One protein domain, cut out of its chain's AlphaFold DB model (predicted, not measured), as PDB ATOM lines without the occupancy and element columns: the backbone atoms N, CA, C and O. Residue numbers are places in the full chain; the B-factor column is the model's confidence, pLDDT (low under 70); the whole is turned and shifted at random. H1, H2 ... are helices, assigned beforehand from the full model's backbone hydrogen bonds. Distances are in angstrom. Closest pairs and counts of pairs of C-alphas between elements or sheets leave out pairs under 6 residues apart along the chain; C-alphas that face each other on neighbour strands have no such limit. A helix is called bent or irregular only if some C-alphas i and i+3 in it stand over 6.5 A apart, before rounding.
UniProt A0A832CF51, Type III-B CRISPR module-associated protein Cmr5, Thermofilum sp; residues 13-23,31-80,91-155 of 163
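Overview. This is residues 13 to 23, 31 to 80 and 91 to 155 of the 163 residues of the protein "Type III-B CRISPR module-associated protein Cmr5" of Thermofilum sp (UniProt A0A832CF51). H5 runs through the middle of a cluster of helices, with H2, H3, H4 and H7 packed round it and H1 and H6 toward opposite ends of the longest axis. H2 and H7 lie side by side, running opposite ways. The printed part has 126 residues with seven named helices, H1 to H7 along the chain, and no named strand: all helix. It is compact, with a radius of gyration of the C-alphas of 13.5 A and spans of 41 by 29 by 23 A.

Along the chain. H1, residues 13 to 23, begins at C-alpha 13 (-24.281, 45.326, -24.668). H2, residues 31 to 49, is 25.4 A long, with a kink of 30 degrees near residue 43. H3 is residues 51 to 62, H4 64 to 76. H5, residues 93 to 111, measures 27.0 A. H6 is residues 122 to 129. H7, residues 133 to 154, measures 29.8 A, ending at C-alpha 154 (-35.097, 52.935, -23.278); it kinks by 45 degrees near residue 140 and is only just irregular, C-alphas 139 and 142 being 6.9 A apart.

Arrangement. H1 touches residues 31 to 32 of H2 alone, closest C-alphas Ile 18 and Met 31, 6.8 A. H2 residues 31 to 39 touch H5 residues 93 to 101 at a steep tilt of 60 degrees, closest C-alphas Phe 35 and Gly 97, 4.1 A. H2 and H3 form a helical hairpin. H4 residues 66 to 71 touch H5, closest C-alphas Tyr 67 and Ala 99, 5.0 A. H6 touches H3 at a shallow tilt of 6 degrees, closest C-alphas Val 52 and Leu 126, 6.4 A. H7 touches H2 at a shallow tilt of 30 degrees, opposite ways, closest C-alphas Ala 39 and Lys 148, 4.9 A. H1 and H6 are apart. Every O i to N i+4 pair is within hydrogen-bond range in H1, H3, H4 and H5; H2 has 13 of 15, H6 3 of 4, H7 16 of 18.

Size, cuts and confidence. The C-alphas of Glu 23 and Asp 131, the two farthest apart, are 41.6 A apart. Residues 24 to 30 and 81 to 90 are not printed; the C-alpha gaps are 11.7 A and 16.4 A. Of the links printed whole, none is long. Residues 79 to 80 have pLDDT under 70.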
ATOM      1  N   LYS A  13     -25.258  45.413 -23.577       98.12
ATOM      2  CA  LYS A  13     -24.281  45.326 -24.668       98.12
ATOM      3  C   LYS A  13     -24.841  45.871 -25.984       98.12
ATOM      4  O   LYS A  13     -24.141  46.607 -26.680       98.12
ATOM      5  N   LEU A  14     -26.087  45.538 -26.317       98.38
ATOM      6  CA  LEU A  14     -26.773  46.046 -27.501       98.38
ATOM      7  C   LEU A  14     -26.828  47.578 -27.506       98.38
ATOM      8  O   LEU A  14     -26.513  48.178 -28.528       98.38
ATOM      9  N   GLN A  15     -27.196  48.208 -26.387       97.44
ATOM     10  CA  GLN A  15     -27.249  49.669 -26.269       97.44
ATOM     11  C   GLN A  15     -25.895  50.307 -26.578       97.44
ATOM     12  O   GLN A  15     -25.824  51.231 -27.386       97.44
ATOM     13  N   ASN A  16     -24.820  49.776 -25.991       96.69
ATOM     14  CA  ASN A  16     -23.469  50.277 -26.232       96.69
ATOM     15  C   ASN A  16     -23.065  50.136 -27.705       96.69
ATOM     16  O   ASN A  16     -22.501  51.063 -28.280       96.69
ATOM     17  N   LEU A  17     -23.384  49.002 -28.336       96.38
ATOM     18  CA  LEU A  17     -23.117  48.798 -29.760       96.38
ATOM     19  C   LEU A  17     -23.946  49.737 -30.636       96.38
ATOM     20  O   LEU A  17     -23.415  50.279 -31.599       96.38
ATOM     21  N   ILE A  18     -25.224  49.950 -30.327       96.50
ATOM     22  CA  ILE A  18     -26.060  50.885 -31.083       96.50
ATOM     23  C   ILE A  18     -25.493  52.304 -30.971       96.50
ATOM     24  O   ILE A  18     -25.273  52.937 -31.998       96.50
ATOM     25  N   ALA A  19     -25.175  52.767 -29.759       95.19
ATOM     26  CA  ALA A  19     -24.613  54.097 -29.532       95.19
ATOM     27  C   ALA A  19     -23.295  54.310 -30.296       95.19
ATOM     28  O   ALA A  19     -23.178  55.256 -31.070       95.19
ATOM     29  N   GLN A  20     -22.341  53.381 -30.163       93.50
ATOM     30  CA  GLN A  20     -21.061  53.438 -30.880       93.50
ATOM     31  C   GLN A  20     -21.240  53.414 -32.403       93.50
ATOM     32  O   GLN A  20     -20.528  54.103 -33.134       93.50
ATOM     33  N   GLY A  21     -22.172  52.594 -32.895       92.88
ATOM     34  CA  GLY A  21     -22.441  52.466 -34.321       92.88
ATOM     35  C   GLY A  21     -23.072  53.724 -34.918       92.88
ATOM     36  O   GLY A  21     -22.725  54.083 -36.042       92.88
ATOM     37  N   ILE A  22     -23.944  54.407 -34.168       93.88
ATOM     38  CA  ILE A  22     -24.521  55.705 -34.549       93.88
ATOM     39  C   ILE A  22     -23.433  56.783 -34.563       93.88
ATOM     40  O   ILE A  22     -23.258  57.455 -35.573       93.88
ATOM     41  N   GLU A  23     -22.644  56.897 -33.490       91.62
ATOM     42  CA  GLU A  23     -21.550  57.878 -33.387       91.62
ATOM     43  C   GLU A  23     -20.518  57.716 -34.518       91.62
ATOM     44  O   GLU A  23     -19.995  58.692 -35.050       91.62
ATOM     45  N   MET A  31     -31.878  53.491 -34.984       97.56
ATOM     46  CA  MET A  31     -31.621  52.054 -34.825       97.56
ATOM     47  C   MET A  31     -32.256  51.476 -33.551       97.56
ATOM     48  O   MET A  31     -32.848  50.394 -33.589       97.56
ATOM     49  N   GLY A  32     -32.210  52.215 -32.437       97.38
ATOM     50  CA  GLY A  32     -32.866  51.822 -31.187       97.38
ATOM     51  C   GLY A  32     -34.390  51.712 -31.319       97.38
ATOM     52  O   GLY A  32     -34.988  50.714 -30.900       97.38
ATOM     53  N   GLN A  33     -35.029  52.687 -31.975       96.69
ATOM     54  CA  GLN A  33     -36.476  52.670 -32.227       96.69
ATOM     55  C   GLN A  33     -36.874  51.497 -33.132       96.69
ATOM     56  O   GLN A  33     -37.884  50.828 -32.890       96.69
ATOM     57  N   SER A  34     -36.063  51.207 -34.151       97.50
ATOM     58  CA  SER A  34     -36.293  50.063 -35.029       97.50
ATOM     59  C   SER A  34     -36.155  48.740 -34.282       97.50
ATOM     60  O   SER A  34     -37.055  47.902 -34.370       97.50
ATOM     61  N   PHE A  35     -35.099  48.557 -33.479       98.19
ATOM     62  CA  PHE A  35     -34.951  47.367 -32.636       98.19
ATOM     63  C   PHE A  35     -36.163  47.175 -31.716       98.19
ATOM     64  O   PHE A  35     -36.737  46.086 -31.667       98.19
ATOM     65  N   ARG A  36     -36.619  48.246 -31.050       97.56
ATOM     66  CA  ARG A  36     -37.835  48.226 -30.223       97.56
ATOM     67  C   ARG A  36     -39.060  47.759 -31.007       97.56
ATOM     68  O   ARG A  36     -39.835  46.951 -30.494       97.56
ATOM     69  N   ALA A  37     -39.248  48.238 -32.237       96.94
ATOM     70  CA  ALA A  37     -40.357  47.803 -33.080       96.94
ATOM     71  C   ALA A  37     -40.308  46.287 -33.340       96.94
ATOM     72  O   ALA A  37     -41.340  45.624 -33.239       96.94
ATOM     73  N   ARG A  38     -39.117  45.720 -33.586       97.56
ATOM     74  CA  ARG A  38     -38.937  44.274 -33.809       97.56
ATOM     75  C   ARG A  38     -39.117  43.448 -32.545       97.56
ATOM     76  O   ARG A  38     -39.809  42.436 -32.601       97.56
ATOM     77  N   ALA A  39     -38.617  43.917 -31.405       96.88
ATOM     78  CA  ALA A  39     -38.839  43.252 -30.122       96.88
ATOM     79  C   ALA A  39     -40.329  43.122 -29.766       96.88
ATOM     80  O   ALA A  39     -40.735  42.163 -29.115       96.88
ATOM     81  N   ARG A  40     -41.164  44.056 -30.240       94.56
ATOM     82  CA  ARG A  40     -42.625  43.969 -30.128       94.56
ATOM     83  C   ARG A  40     -43.233  43.048 -31.181       94.56
ATOM     84  O   ARG A  40     -43.976  42.141 -30.828       94.56
ATOM     85  N   SER A  41     -42.954  43.305 -32.459       94.31
ATOM     86  CA  SER A  41     -43.674  42.661 -33.562       94.31
ATOM     87  C   SER A  41     -43.287  41.201 -33.755       94.31
ATOM     88  O   SER A  41     -44.137  40.384 -34.081       94.31
ATOM     89  N   VAL A  42     -42.005  40.864 -33.584       95.38
ATOM     90  CA  VAL A  42     -41.521  39.502 -33.832       95.38
ATOM     91  C   VAL A  42     -42.005  38.551 -32.743       95.38
ATOM     92  O   VAL A  42     -42.289  37.401 -33.043       95.38
ATOM     93  N   LEU A  43     -42.167  39.026 -31.503       92.44
ATOM     94  CA  LEU A  43     -42.752  38.210 -30.441       92.44
ATOM     95  C   LEU A  43     -44.179  37.765 -30.799       92.44
ATOM     96  O   LEU A  43     -44.456  36.574 -30.747       92.44
ATOM     97  N   SER A  44     -45.038  38.687 -31.246       93.88
ATOM     98  CA  SER A  44     -46.381  38.338 -31.740       93.88
ATOM     99  C   SER A  44     -46.325  37.452 -32.987       93.88
ATOM    100  O   SER A  44     -47.047  36.473 -33.084       93.88
ATOM    101  N   MET A  45     -45.391  37.714 -33.906       96.44
ATOM    102  CA  MET A  45     -45.208  36.881 -35.097       96.44
ATOM    103  C   MET A  45     -44.856  35.424 -34.754       96.44
ATOM    104  O   MET A  45     -45.310  34.513 -35.437       96.44
ATOM    105  N   ILE A  46     -44.065  35.185 -33.703       96.12
ATOM    106  CA  ILE A  46     -43.752  33.824 -33.241       96.12
ATOM    107  C   ILE A  46     -45.024  33.102 -32.772       96.12
ATOM    108  O   ILE A  46     -45.150  31.903 -33.009       96.12
ATOM    109  N   GLU A  47     -45.954  33.813 -32.131       92.06
ATOM    110  CA  GLU A  47     -47.245  33.262 -31.697       92.06
ATOM    111  C   GLU A  47     -48.161  32.968 -32.894       92.06
ATOM    112  O   GLU A  47     -48.782  31.907 -32.937       92.06
ATOM    113  N   ASP A  48     -48.187  33.863 -33.886       95.94
ATOM    114  CA  ASP A  48     -49.100  33.783 -35.031       95.94
ATOM    115  C   ASP A  48     -48.674  32.747 -36.083       95.94
ATOM    116  O   ASP A  48     -49.506  32.007 -36.610       95.94
ATOM    117  N   VAL A  49     -47.382  32.711 -36.435       96.56
ATOM    118  CA  VAL A  49     -46.869  31.895 -37.556       96.56
ATOM    119  C   VAL A  49     -45.794  30.886 -37.151       96.56
ATOM    120  O   VAL A  49     -45.304  30.139 -37.997       96.56
ATOM    121  N   GLY A  50     -45.421  30.833 -35.872       96.44
ATOM    122  CA  GLY A  50     -44.397  29.929 -35.352       96.44
ATOM    123  C   GLY A  50     -42.973  30.495 -35.403       96.44
ATOM    124  O   GLY A  50     -42.660  31.454 -36.112       96.44
ATOM    125  N   LEU A  51     -42.075  29.867 -34.634       97.38
ATOM    126  CA  LEU A  51     -40.711  30.359 -34.410       97.38
ATOM    127  C   LEU A  51     -39.871  30.388 -35.691       97.38
ATOM    128  O   LEU A  51     -39.272  31.412 -36.016       97.38
ATOM    129  N   VAL A  52     -39.811  29.272 -36.421       97.81
ATOM    130  CA  VAL A  52     -38.943  29.161 -37.603       97.81
ATOM    131  C   VAL A  52     -39.385  30.112 -38.721       97.81
ATOM    132  O   VAL A  52     -38.522  30.838 -39.223       97.81
ATOM    133  N   PRO A  53     -40.682  30.210 -39.086       98.06
ATOM    134  CA  PRO A  53     -41.133  31.196 -40.069       98.06
ATOM    135  C   PRO A  53     -40.849  32.643 -39.646       98.06
ATOM    136  O   PRO A  53     -40.334  33.420 -40.452       98.06
ATOM    137  N   ALA A  54     -41.086  32.994 -38.376       98.25
ATOM    138  CA  ALA A  54     -40.833  34.342 -37.865       98.25
ATOM    139  C   ALA A  54     -39.344  34.732 -37.928       98.25
ATOM    140  O   ALA A  54     -38.992  35.827 -38.380       98.25
ATOM    141  N   LEU A  55     -38.442  33.838 -37.516       98.25
ATOM    142  CA  LEU A  55     -37.002  34.103 -37.558       98.25
ATOM    143  C   LEU A  55     -36.441  34.063 -38.988       98.25
ATOM    144  O   LEU A  55     -35.559  34.855 -39.322       98.25
ATOM    145  N   SER A  56     -36.995  33.213 -39.855       98.25
ATOM    146  CA  SER A  56     -36.654  33.190 -41.285       98.25
ATOM    147  C   SER A  56     -37.029  34.510 -41.962       98.25
ATOM    148  O   SER A  56     -36.242  35.067 -42.729       98.25
ATOM    149  N   PHE A  57     -38.195  35.062 -41.616       98.06
ATOM    150  CA  PHE A  57     -38.605  36.395 -42.048       98.06
ATOM    151  C   PHE A  57     -37.646  37.480 -41.541       98.06
ATOM    152  O   PHE A  57     -37.229  38.338 -42.320       98.06
ATOM    153  N   CYS A  58     -37.222  37.415 -40.273       98.31
ATOM    154  CA  CYS A  58     -36.219  38.344 -39.748       98.31
ATOM    155  C   CYS A  58     -34.920  38.294 -40.561       98.31
ATOM    156  O   CYS A  58     -34.376  39.343 -40.900       98.31
ATOM    157  N   PHE A  59     -34.444  37.100 -40.930       98.19
ATOM    158  CA  PHE A  59     -33.228  36.963 -41.733       98.19
ATOM    159  C   PHE A  59     -33.394  37.543 -43.144       98.19
ATOM    160  O   PHE A  59     -32.516  38.261 -43.628       98.19
ATOM    161  N   ALA A  60     -34.545  37.299 -43.779       97.75
ATOM    162  CA  ALA A  60     -34.868  37.867 -45.084       97.75
ATOM    163  C   ALA A  60     -34.869  39.407 -45.060       97.75
ATOM    164  O   ALA A  60     -34.350  40.035 -45.979       97.75
ATOM    165  N   ARG A  61     -35.403  40.017 -43.991       98.00
ATOM    166  CA  ARG A  61     -35.416  41.479 -43.807       98.00
ATOM    167  C   ARG A  61     -34.065  42.056 -43.398       98.00
ATOM    168  O   ARG A  61     -33.770  43.188 -43.756       98.00
ATOM    169  N   ALA A  62     -33.262  41.303 -42.652       96.81
ATOM    170  CA  ALA A  62     -31.927  41.721 -42.253       96.81
ATOM    171  C   ALA A  62     -30.975  41.800 -43.450       96.81
ATOM    172  O   ALA A  62     -30.138  42.686 -43.486       96.81
ATOM    173  N   THR A  63     -31.108  40.918 -44.444       93.88
ATOM    174  CA  THR A  63     -30.084  40.626 -45.464       93.88
ATOM    175  C   THR A  63     -28.829  39.967 -44.879       93.88
ATOM    176  O   THR A  63     -28.406  40.224 -43.750       93.88
ATOM    177  N   LYS A  64     -28.165  39.126 -45.681       94.81
ATOM    178  CA  LYS A  64     -26.933  38.430 -45.269       94.81
ATOM    179  C   LYS A  64     -25.792  39.397 -44.927       94.81
ATOM    180  O   LYS A  64     -25.041  39.149 -43.991       94.81
ATOM    181  N   SER A  65     -25.658  40.490 -45.684       93.25
ATOM    182  CA  SER A  65     -24.579  41.471 -45.499       93.25
ATOM    183  C   SER A  65     -24.699  42.184 -44.152       93.25
ATOM    184  O   SER A  65     -23.767  42.154 -43.349       93.25
ATOM    185  N   THR A  66     -25.866  42.763 -43.868       95.50
ATOM    186  CA  THR A  66     -26.124  43.469 -42.608       95.50
ATOM    187  C   THR A  66     -26.096  42.517 -41.413       95.50
ATOM    188  O   THR A  66     -25.504  42.864 -40.393       95.50
ATOM    189  N   TYR A  67     -26.628  41.294 -41.542       97.56
ATOM    190  CA  TYR A  67     -26.521  40.290 -40.478       97.56
ATOM    191  C   TYR A  67     -25.061  39.995 -40.107       97.56
ATOM    192  O   TYR A  67     -24.699  40.047 -38.935       97.56
ATOM    193  N   ASN A  68     -24.192  39.771 -41.098       95.25
ATOM    194  CA  ASN A  68     -22.771  39.506 -40.855       95.25
ATOM    195  C   ASN A  68     -22.052  40.680 -40.171       95.25
ATOM    196  O   ASN A  68     -21.210  40.451 -39.303       95.25
ATOM    197  N   ARG A  69     -22.391  41.923 -40.540       93.31
ATOM    198  CA  ARG A  69     -21.852  43.139 -39.900       93.31
ATOM    199  C   ARG A  69     -22.278  43.221 -38.435       93.31
ATOM    200  O   ARG A  69     -21.451  43.471 -37.569       93.31
ATOM    201  N   VAL A  70     -23.548  42.937 -38.139       95.75
ATOM    202  CA  VAL A  70     -24.057  42.893 -36.758       95.75
ATOM    203  C   VAL A  70     -23.384  41.791 -35.937       95.75
ATOM    204  O   VAL A  70     -22.981  42.043 -34.804       95.75
ATOM    205  N   VAL A  71     -23.206  40.593 -36.500       96.06
ATOM    206  CA  VAL A  71     -22.501  39.481 -35.836       96.06
ATOM    207  C   VAL A  71     -21.064  39.874 -35.489       96.06
ATOM    208  O   VAL A  71     -20.617  39.662 -34.362       96.06
ATOM    209  N   SER A  72     -20.331  40.448 -36.443       93.56
ATOM    210  CA  SER A  72     -18.936  40.831 -36.223       93.56
ATOM    211  C   SER A  72     -18.822  41.976 -35.214       93.56
ATOM    212  O   SER A  72     -18.035  41.861 -34.272       93.56
ATOM    213  N   ALA A  73     -19.702  42.978 -35.288       93.75
ATOM    214  CA  ALA A  73     -19.790  44.029 -34.281       93.75
ATOM    215  C   ALA A  73     -20.116  43.475 -32.890       93.75
ATOM    216  O   ALA A  73     -19.536  43.903 -31.894       93.75
ATOM    217  N   TRP A  74     -20.992  42.472 -32.795       96.00
ATOM    218  CA  TRP A  74     -21.273  41.818 -31.522       96.00
ATOM    219  C   TRP A  74     -20.045  41.112 -30.946       96.00
ATOM    220  O   TRP A  74     -19.815  41.147 -29.737       96.00
ATOM    221  N   GLN A  75     -19.256  40.451 -31.787       93.06
ATOM    222  CA  GLN A  75     -18.093  39.682 -31.350       93.06
ATOM    223  C   GLN A  75     -16.875  40.563 -31.042       93.06
ATOM    224  O   GLN A  75     -16.103  40.227 -30.147       93.06
ATOM    225  N   LYS A  76     -16.681  41.658 -31.786       90.94
ATOM    226  CA  LYS A  76     -15.418  42.421 -31.819       90.94
ATOM    227  C   LYS A  76     -15.579  43.923 -31.572       90.94
ATOM    228  O   LYS A  76     -14.575  44.621 -31.448       90.94
ATOM    229  N   GLY A  77     -16.812  44.419 -31.485       89.81
ATOM    230  CA  GLY A  77     -17.126  45.845 -31.443       89.81
ATOM    231  C   GLY A  77     -16.972  46.529 -32.804       89.81
ATOM    232  O   GLY A  77     -16.314  46.021 -33.712       89.81
ATOM    233  N   TRP A  78     -17.539  47.731 -32.936       85.25
ATOM    234  CA  TRP A  78     -17.448  48.506 -34.177       85.25
ATOM    235  C   TRP A  78     -16.038  49.027 -34.477       85.25
ATOM    236  O   TRP A  78     -15.735  49.303 -35.631       85.25
ATOM    237  N   GLY A  79     -15.151  49.123 -33.479       68.94
ATOM    238  CA  GLY A  79     -13.785  49.636 -33.658       68.94
ATOM    239  C   GLY A  79     -12.915  48.791 -34.599       68.94
ATOM    240  O   GLY A  79     -12.166  49.341 -35.401       68.94
ATOM    241  N   ALA A  80     -13.057  47.459 -34.567       62.12
ATOM    242  CA  ALA A  80     -12.386  46.563 -35.517       62.12
ATOM    243  C   ALA A  80     -13.045  46.591 -36.914       62.12
ATOM    244  O   ALA A  80     -12.397  46.323 -37.929       62.12
ATOM    245  N   ILE A  91     -25.947  51.038 -42.296       94.31
ATOM    246  CA  ILE A  91     -26.989  50.045 -42.031       94.31
ATOM    247  C   ILE A  91     -28.297  50.789 -41.784       94.31
ATOM    248  O   ILE A  91     -28.427  51.516 -40.799       94.31
ATOM    249  N   GLY A  92     -29.273  50.580 -42.667       95.19
ATOM    250  CA  GLY A  92     -30.601  51.164 -42.511       95.19
ATOM    251  C   GLY A  92     -31.316  50.601 -41.282       95.19
ATOM    252  O   GLY A  92     -31.179  49.417 -40.957       95.19
ATOM    253  N   LYS A  93     -32.117  51.444 -40.621       95.12
ATOM    254  CA  LYS A  93     -32.789  51.097 -39.363       95.12
ATOM    255  C   LYS A  93     -33.578  49.792 -39.415       95.12
ATOM    256  O   LYS A  93     -33.490  48.996 -38.483       95.12
ATOM    257  N   GLU A  94     -34.327  49.528 -40.487       95.56
ATOM    258  CA  GLU A  94     -35.118  48.294 -40.584       95.56
ATOM    259  C   GLU A  94     -34.241  47.040 -40.625       95.56
ATOM    260  O   GLU A  94     -34.424  46.149 -39.796       95.56
ATOM    261  N   GLU A  95     -33.286  46.985 -41.557       96.88
ATOM    262  CA  GLU A  95     -32.386  45.838 -41.725       96.88
ATOM    263  C   GLU A  95     -31.603  45.566 -40.435       96.88
ATOM    264  O   GLU A  95     -31.554  44.430 -39.963       96.88
ATOM    265  N   GLY A  96     -31.046  46.619 -39.826       97.38
ATOM    266  CA  GLY A  96     -30.286  46.509 -38.582       97.38
ATOM    267  C   GLY A  96     -31.143  46.049 -37.403       97.38
ATOM    268  O   GLY A  96     -30.732  45.157 -36.662       97.38
ATOM    269  N   GLY A  97     -32.363  46.576 -37.264       98.00
ATOM    270  CA  GLY A  97     -33.290  46.168 -36.207       98.00
ATOM    271  C   GLY A  97     -33.633  44.677 -36.273       98.00
ATOM    272  O   GLY A  97     -33.607  43.993 -35.248       98.00
ATOM    273  N   TYR A  98     -33.904  44.151 -37.474       98.56
ATOM    274  CA  TYR A  98     -34.122  42.713 -37.670       98.56
ATOM    275  C   TYR A  98     -32.854  41.893 -37.416       98.56
ATOM    276  O   TYR A  98     -32.936  40.837 -36.790       98.56
ATOM    277  N   ALA A  99     -31.692  42.373 -37.868       98.44
ATOM    278  CA  ALA A  99     -30.420  41.681 -37.697       98.44
ATOM    279  C   ALA A  99     -30.040  41.520 -36.218       98.44
ATOM    280  O   ALA A  99     -29.746  40.406 -35.786       98.44
ATOM    281  N   PHE A 100     -30.102  42.602 -35.434       98.50
ATOM    282  CA  PHE A 100     -29.839  42.556 -33.994       98.50
ATOM    283  C   PHE A 100     -30.810  41.626 -33.274       98.50
ATOM    284  O   PHE A 100     -30.380  40.787 -32.485       98.50
ATOM    285  N   TYR A 101     -32.110  41.739 -33.564       98.50
ATOM    286  CA  TYR A 101     -33.112  40.900 -32.915       98.50
ATOM    287  C   TYR A 101     -32.900  39.413 -33.220       98.50
ATOM    288  O   TYR A 101     -32.855  38.596 -32.301       98.50
ATOM    289  N   LEU A 102     -32.710  39.061 -34.496       98.62
ATOM    290  CA  LEU A 102     -32.450  37.684 -34.910       98.62
ATOM    291  C   LEU A 102     -31.196  37.120 -34.233       98.62
ATOM    292  O   LEU A 102     -31.237  36.017 -33.694       98.62
ATOM    293  N   PHE A 103     -30.098  37.875 -34.246       98.62
ATOM    294  CA  PHE A 103     -28.835  37.415 -33.681       98.62
ATOM    295  C   PHE A 103     -28.932  37.166 -32.169       98.62
ATOM    296  O   PHE A 103     -28.424  36.154 -31.685       98.62
ATOM    297  N   LEU A 104     -29.614  38.046 -31.427       98.50
ATOM    298  CA  LEU A 104     -29.849  37.875 -29.991       98.50
ATOM    299  C   LEU A 104     -30.663  36.617 -29.693       98.50
ATOM    300  O   LEU A 104     -30.278  35.819 -28.842       98.50
ATOM    301  N   VAL A 105     -31.753  36.402 -30.434       98.19
ATOM    302  CA  VAL A 105     -32.592  35.209 -30.278       98.19
ATOM    303  C   VAL A 105     -31.796  33.932 -30.547       98.19
ATOM    304  O   VAL A 105     -31.824  33.013 -29.729       98.19
ATOM    305  N   LEU A 106     -31.055  33.866 -31.657       98.44
ATOM    306  CA  LEU A 106     -30.244  32.688 -31.978       98.44
ATOM    307  C   LEU A 106     -29.119  32.477 -30.953       98.44
ATOM    308  O   LEU A 106     -28.853  31.346 -30.556       98.44
ATOM    309  N   SER A 107     -28.495  33.548 -30.464       98.31
ATOM    310  CA  SER A 107     -27.469  33.459 -29.417       98.31
ATOM    311  C   SER A 107     -28.032  32.900 -28.115       98.31
ATOM    312  O   SER A 107     -27.454  31.979 -27.543       98.31
ATOM    313  N   TYR A 108     -29.199  33.380 -27.692       98.25
ATOM    314  CA  TYR A 108     -29.861  32.883 -26.493       98.25
ATOM    315  C   TYR A 108     -30.275  31.407 -26.626       98.25
ATOM    316  O   TYR A 108     -30.066  30.609 -25.714       98.25
ATOM    317  N   LEU A 109     -30.794  31.002 -27.791       97.62
ATOM    318  CA  LEU A 109     -31.134  29.601 -28.068       97.62
ATOM    319  C   LEU A 109     -29.898  28.683 -28.066       97.62
ATOM    320  O   LEU A 109     -29.986  27.542 -27.605       97.62
ATOM    321  N   ARG A 110     -28.738  29.173 -28.524       97.19
ATOM    322  CA  ARG A 110     -27.457  28.454 -28.408       97.19
ATOM    323  C   ARG A 110     -27.057  28.252 -26.952       97.19
ATOM    324  O   ARG A 110     -26.643  27.166 -26.569       97.19
ATOM    325  N   GLU A 111     -27.211  29.274 -26.124       96.25
ATOM    326  CA  GLU A 111     -26.846  29.209 -24.703       96.25
ATOM    327  C   GLU A 111     -27.763  28.320 -23.874       96.25
ATOM    328  O   GLU A 111     -27.328  27.716 -22.895       96.25
ATOM    329  N   LEU A 112     -29.023  28.189 -24.287       96.00
ATOM    330  CA  LEU A 112     -29.933  27.183 -23.748       96.00
ATOM    331  C   LEU A 112     -29.567  25.750 -24.174       96.00
ATOM    332  O   LEU A 112     -30.179  24.805 -23.683       96.00
ATOM    333  N   GLY A 113     -28.604  25.575 -25.085       95.94
ATOM    334  CA  GLY A 113     -28.228  24.279 -25.646       95.94
ATOM    335  C   GLY A 113     -29.227  23.732 -26.668       95.94
ATOM    336  O   GLY A 113     -29.135  22.562 -27.033       95.94
ATOM    337  N   ILE A 114     -30.177  24.555 -27.130       96.50
ATOM    338  CA  ILE A 114     -31.132  24.173 -28.180       96.50
ATOM    339  C   ILE A 114     -30.432  24.156 -29.537       96.50
ATOM    340  O   ILE A 114     -30.650  23.241 -30.328       96.50
ATOM    341  N   LEU A 115     -29.575  25.148 -29.789       96.69
ATOM    342  CA  LEU A 115     -28.751  25.211 -30.993       96.69
ATOM    343  C   LEU A 115     -27.342  24.706 -30.707       96.69
ATOM    344  O   LEU A 115     -26.705  25.121 -29.737       96.69
ATOM    345  N   LYS A 116     -26.829  23.869 -31.604       95.19
ATOM    346  CA  LYS A 116     -25.414  23.482 -31.656       95.19
ATOM    347  C   LYS A 116     -24.659  24.354 -32.652       95.19
ATOM    348  O   LYS A 116     -23.475  24.634 -32.449       95.19
ATOM    349  N   LYS A 117     -25.334  24.779 -33.723       95.56
ATOM    350  CA  LYS A 117     -24.757  25.629 -34.768       95.56
ATOM    351  C   LYS A 117     -24.475  27.036 -34.277       95.56
ATOM    352  O   LYS A 117     -25.077  27.538 -33.328       95.56
ATOM    353  N   ASP A 118     -23.518  27.671 -34.944       95.88
ATOM    354  CA  ASP A 118     -23.148  29.038 -34.628       95.88
ATOM    355  C   ASP A 118     -24.261  30.010 -35.071       95.88
ATOM    356  O   ASP A 118     -24.665  29.961 -36.232       95.88
ATOM    357  N   PRO A 119     -24.736  30.932 -34.212       96.56
ATOM    358  CA  PRO A 119     -25.646  32.010 -34.594       96.56
ATOM    359  C   PRO A 119     -25.127  32.872 -35.753       96.56
ATOM    360  O   PRO A 119     -25.926  33.477 -36.464       96.56
ATOM    361  N   ALA A 120     -23.812  32.912 -35.999       96.38
ATOM    362  CA  ALA A 120     -23.218  33.521 -37.191       96.38
ATOM    363  C   ALA A 120     -23.607  32.814 -38.510       96.38
ATOM    364  O   ALA A 120     -23.456  33.391 -39.585       96.38
ATOM    365  N   GLN A 121     -24.124  31.584 -38.438       97.00
ATOM    366  CA  GLN A 121     -24.632  30.773 -39.547       97.00
ATOM    367  C   GLN A 121     -26.163  30.620 -39.429       97.00
ATOM    368  O   GLN A 121     -26.664  29.534 -39.128       97.00
ATOM    369  N   PRO A 122     -26.946  31.688 -39.671       96.44
ATOM    370  CA  PRO A 122     -28.365  31.726 -39.321       96.44
ATOM    371  C   PRO A 122     -29.195  30.676 -40.065       96.44
ATOM    372  O   PRO A 122     -30.118  30.129 -39.486       96.44
ATOM    373  N   VAL A 123     -28.859  30.338 -41.315       97.12
ATOM    374  CA  VAL A 123     -29.588  29.304 -42.077       97.12
ATOM    375  C   VAL A 123     -29.413  27.917 -41.452       97.12
ATOM    376  O   VAL A 123     -30.385  27.181 -41.317       97.12
ATOM    377  N   GLU A 124     -28.195  27.573 -41.028       97.19
ATOM    378  CA  GLU A 124     -27.927  26.296 -40.354       97.19
ATOM    379  C   GLU A 124     -28.590  26.255 -38.974       97.19
ATOM    380  O   GLU A 124     -29.230  25.264 -38.632       97.19
ATOM    381  N   ALA A 125     -28.500  27.351 -38.215       96.75
ATOM    382  CA  ALA A 125     -29.152  27.487 -36.917       96.75
ATOM    383  C   ALA A 125     -30.685  27.367 -37.014       96.75
ATOM    384  O   ALA A 125     -31.304  26.679 -36.209       96.75
ATOM    385  N   LEU A 126     -31.309  27.988 -38.020       97.25
ATOM    386  CA  LEU A 126     -32.748  27.860 -38.271       97.25
ATOM    387  C   LEU A 126     -33.143  26.425 -38.639       97.25
ATOM    388  O   LEU A 126     -34.203  25.967 -38.216       97.25
ATOM    389  N   GLY A 127     -32.288  25.714 -39.380       96.94
ATOM    390  CA  GLY A 127     -32.494  24.305 -39.715       96.94
ATOM    391  C   GLY A 127     -32.606  23.405 -38.481       96.94
ATOM    392  O   GLY A 127     -33.460  22.527 -38.451       96.94
ATOM    393  N   GLU A 128     -31.821  23.663 -37.430       95.69
ATOM    394  CA  GLU A 128     -31.890  22.892 -36.176       95.69
ATOM    395  C   GLU A 128     -33.185  23.125 -35.384       95.69
ATOM    396  O   GLU A 128     -33.581  22.278 -34.586       95.69
ATOM    397  N   LEU A 129     -33.869  24.252 -35.599       96.56
ATOM    398  CA  LEU A 129     -35.095  24.581 -34.869       96.56
ATOM    399  C   LEU A 129     -36.336  23.870 -35.406       96.56
ATOM    400  O   LEU A 129     -37.337  23.837 -34.694       96.56
ATOM    401  N   VAL A 130     -36.299  23.322 -36.625       94.94
ATOM    402  CA  VAL A 130     -37.483  22.759 -37.303       94.94
ATOM    403  C   VAL A 130     -38.198  21.726 -36.427       94.94
ATOM    404  O   VAL A 130     -39.416  21.822 -36.241       94.94
ATOM    405  N   ASP A 131     -37.434  20.828 -35.802       92.25
ATOM    406  CA  ASP A 131     -37.965  19.716 -35.005       92.25
ATOM    407  C   ASP A 131     -38.264  20.092 -33.543       92.25
ATOM    408  O   ASP A 131     -38.988  19.383 -32.845       92.25
ATOM    409  N   VAL A 132     -37.728  21.217 -33.056       95.00
ATOM    410  CA  VAL A 132     -37.807  21.623 -31.638       95.00
ATOM    411  C   VAL A 132     -38.496  22.971 -31.421       95.00
ATOM    412  O   VAL A 132     -38.526  23.480 -30.301       95.00
ATOM    413  N   GLN A 133     -39.093  23.551 -32.467       94.44
ATOM    414  CA  GLN A 133     -39.606  24.924 -32.473       94.44
ATOM    415  C   GLN A 133     -40.599  25.237 -31.347       94.44
ATOM    416  O   GLN A 133     -40.557  26.331 -30.789       94.44
ATOM    417  N   VAL A 134     -41.462  24.287 -30.968       93.69
ATOM    418  CA  VAL A 134     -42.467  24.494 -29.910       93.69
ATOM    419  C   VAL A 134     -41.797  24.634 -28.543       93.69
ATOM    420  O   VAL A 134     -42.148  25.517 -27.761       93.69
ATOM    421  N   LEU A 135     -40.816  23.776 -28.251       94.94
ATOM    422  CA  LEU A 135     -40.040  23.848 -27.015       94.94
ATOM    423  C   LEU A 135     -39.163  25.106 -27.003       94.94
ATOM    424  O   LEU A 135     -39.142  25.832 -26.010       94.94
ATOM    425  N   ALA A 136     -38.491  25.385 -28.122       96.69
ATOM    426  CA  ALA A 136     -37.644  26.556 -28.289       96.69
ATOM    427  C   ALA A 136     -38.421  27.862 -28.080       96.69
ATOM    428  O   ALA A 136     -37.961  28.723 -27.335       96.69
ATOM    429  N   ALA A 137     -39.624  27.981 -28.651       96.25
ATOM    430  CA  ALA A 137     -40.481  29.147 -28.472       96.25
ATOM    431  C   ALA A 137     -40.826  29.364 -26.991       96.25
ATOM    432  O   ALA A 137     -40.597  30.450 -26.468       96.25
ATOM    433  N   LYS A 138     -41.277  28.314 -26.287       95.69
ATOM    434  CA  LYS A 138     -41.631  28.398 -24.857       95.69
ATOM    435  C   LYS A 138     -40.463  28.851 -23.979       95.69
ATOM    436  O   LYS A 138     -40.660  29.648 -23.065       95.69
ATOM    437  N   LEU A 139     -39.256  28.348 -24.244       96.25
ATOM    438  CA  LEU A 139     -38.054  28.702 -23.480       96.25
ATOM    439  C   LEU A 139     -37.516  30.098 -23.830       96.25
ATOM    440  O   LEU A 139     -36.889  30.749 -22.991       96.25
ATOM    441  N   LEU A 140     -37.779  30.569 -25.048       96.31
ATOM    442  CA  LEU A 140     -37.392  31.888 -25.534       96.31
ATOM    443  C   LEU A 140     -38.322  33.003 -25.025       96.31
ATOM    444  O   LEU A 140     -37.855  34.115 -24.774       96.31
ATOM    445  N   THR A 141     -39.619  32.729 -24.846       96.00
ATOM    446  CA  THR A 141     -40.635  33.740 -24.505       96.00
ATOM    447  C   THR A 141     -40.239  34.655 -23.336       96.00
ATOM    448  O   THR A 141     -40.318  35.873 -23.512       96.00
ATOM    449  N   PRO A 142     -39.761  34.159 -22.173       97.06
ATOM    450  CA  PRO A 142     -39.398  35.039 -21.059       97.06
ATOM    451  C   PRO A 142     -38.261  36.015 -21.406       97.06
ATOM    452  O   PRO A 142     -38.312  37.182 -21.018       97.06
ATOM    453  N   TYR A 143     -37.273  35.560 -22.182       98.25
ATOM    454  CA  TYR A 143     -36.159  36.386 -22.655       98.25
ATOM    455  C   TYR A 143     -36.642  37.471 -23.626       98.25
ATOM    456  O   TYR A 143     -36.351  38.652 -23.434       98.25
ATOM    457  N   CYS A 144     -37.460  37.106 -24.620       97.88
ATOM    458  CA  CYS A 144     -38.016  38.063 -25.582       97.88
ATOM    459  C   CYS A 144     -38.941  39.097 -24.927       97.88
ATOM    460  O   CYS A 144     -38.880  40.277 -25.272       97.88
ATOM    461  N   ILE A 145     -39.766  38.690 -23.954       98.00
ATOM    462  CA  ILE A 145     -40.596  39.618 -23.173       98.00
ATOM    463  C   ILE A 145     -39.713  40.632 -22.440       98.00
ATOM    464  O   ILE A 145     -40.039  41.820 -22.412       98.00
ATOM    465  N   GLN A 146     -38.597  40.187 -21.861       98.12
ATOM    466  CA  GLN A 146     -37.699  41.086 -21.148       98.12
ATOM    467  C   GLN A 146     -36.975  42.048 -22.101       98.12
ATOM    468  O   GLN A 146     -36.955  43.248 -21.829       98.12
ATOM    469  N   LEU A 147     -36.481  41.571 -23.251       98.00
ATOM    470  CA  LEU A 147     -35.926  42.444 -24.294       98.00
ATOM    471  C   LEU A 147     -36.945  43.489 -24.764       98.00
ATOM    472  O   LEU A 147     -36.598  44.661 -24.894       98.00
ATOM    473  N   LYS A 148     -38.208  43.092 -24.975       97.69
ATOM    474  CA  LYS A 148     -39.299  44.007 -25.336       97.69
ATOM    475  C   LYS A 148     -39.468  45.109 -24.291       97.69
ATOM    476  O   LYS A 148     -39.465  46.280 -24.658       97.69
ATOM    477  N   LYS A 149     -39.593  44.753 -23.008       97.56
ATOM    478  CA  LYS A 149     -39.782  45.725 -21.916       97.56
ATOM    479  C   LYS A 149     -38.614  46.708 -21.818       97.56
ATOM    480  O   LYS A 149     -38.839  47.908 -21.702       97.56
ATOM    481  N   LEU A 150     -37.381  46.207 -21.904       97.81
ATOM    482  CA  LEU A 150     -36.173  47.035 -21.874       97.81
ATOM    483  C   LEU A 150     -36.122  47.990 -23.074       97.81
ATOM    484  O   LEU A 150     -35.920  49.191 -22.904       97.81
ATOM    485  N   ALA A 151     -36.392  47.481 -24.279       97.19
ATOM    486  CA  ALA A 151     -36.430  48.296 -25.487       97.19
ATOM    487  C   ALA A 151     -37.526  49.370 -25.432       97.19
ATOM    488  O   ALA A 151     -37.315  50.483 -25.903       97.19
ATOM    489  N   GLU A 152     -38.691  49.060 -24.858       95.94
ATOM    490  CA  GLU A 152     -39.785  50.017 -24.676       95.94
ATOM    491  C   GLU A 152     -39.465  51.120 -23.668       95.94
ATOM    492  O   GLU A 152     -39.867  52.259 -23.898       95.94
ATOM    493  N   ALA A 153     -38.744  50.788 -22.598       95.81
ATOM    494  CA  ALA A 153     -38.336  51.743 -21.575       95.81
ATOM    495  C   ALA A 153     -37.229  52.687 -22.062       95.81
ATOM    496  O   ALA A 153     -37.243  53.868 -21.733       95.81
ATOM    497  N   VAL A 154     -36.276  52.171 -22.842       95.62
ATOM    498  CA  VAL A 154     -35.097  52.935 -23.278       95.62
ATOM    499  C   VAL A 154     -35.345  53.699 -24.571       95.62
ATOM    500  O   VAL A 154     -34.993  54.868 -24.670       95.62
ATOM    501  N   TYR A 155     -35.944  53.061 -25.577       94.00
ATOM    502  CA  TYR A 155     -36.128  53.656 -26.903       94.00
ATOM    503  C   TYR A 155     -37.539  54.230 -27.055       94.00
ATOM    504  O   TYR A 155     -38.258  53.944 -28.024       94.00
TER     505      TYR A 155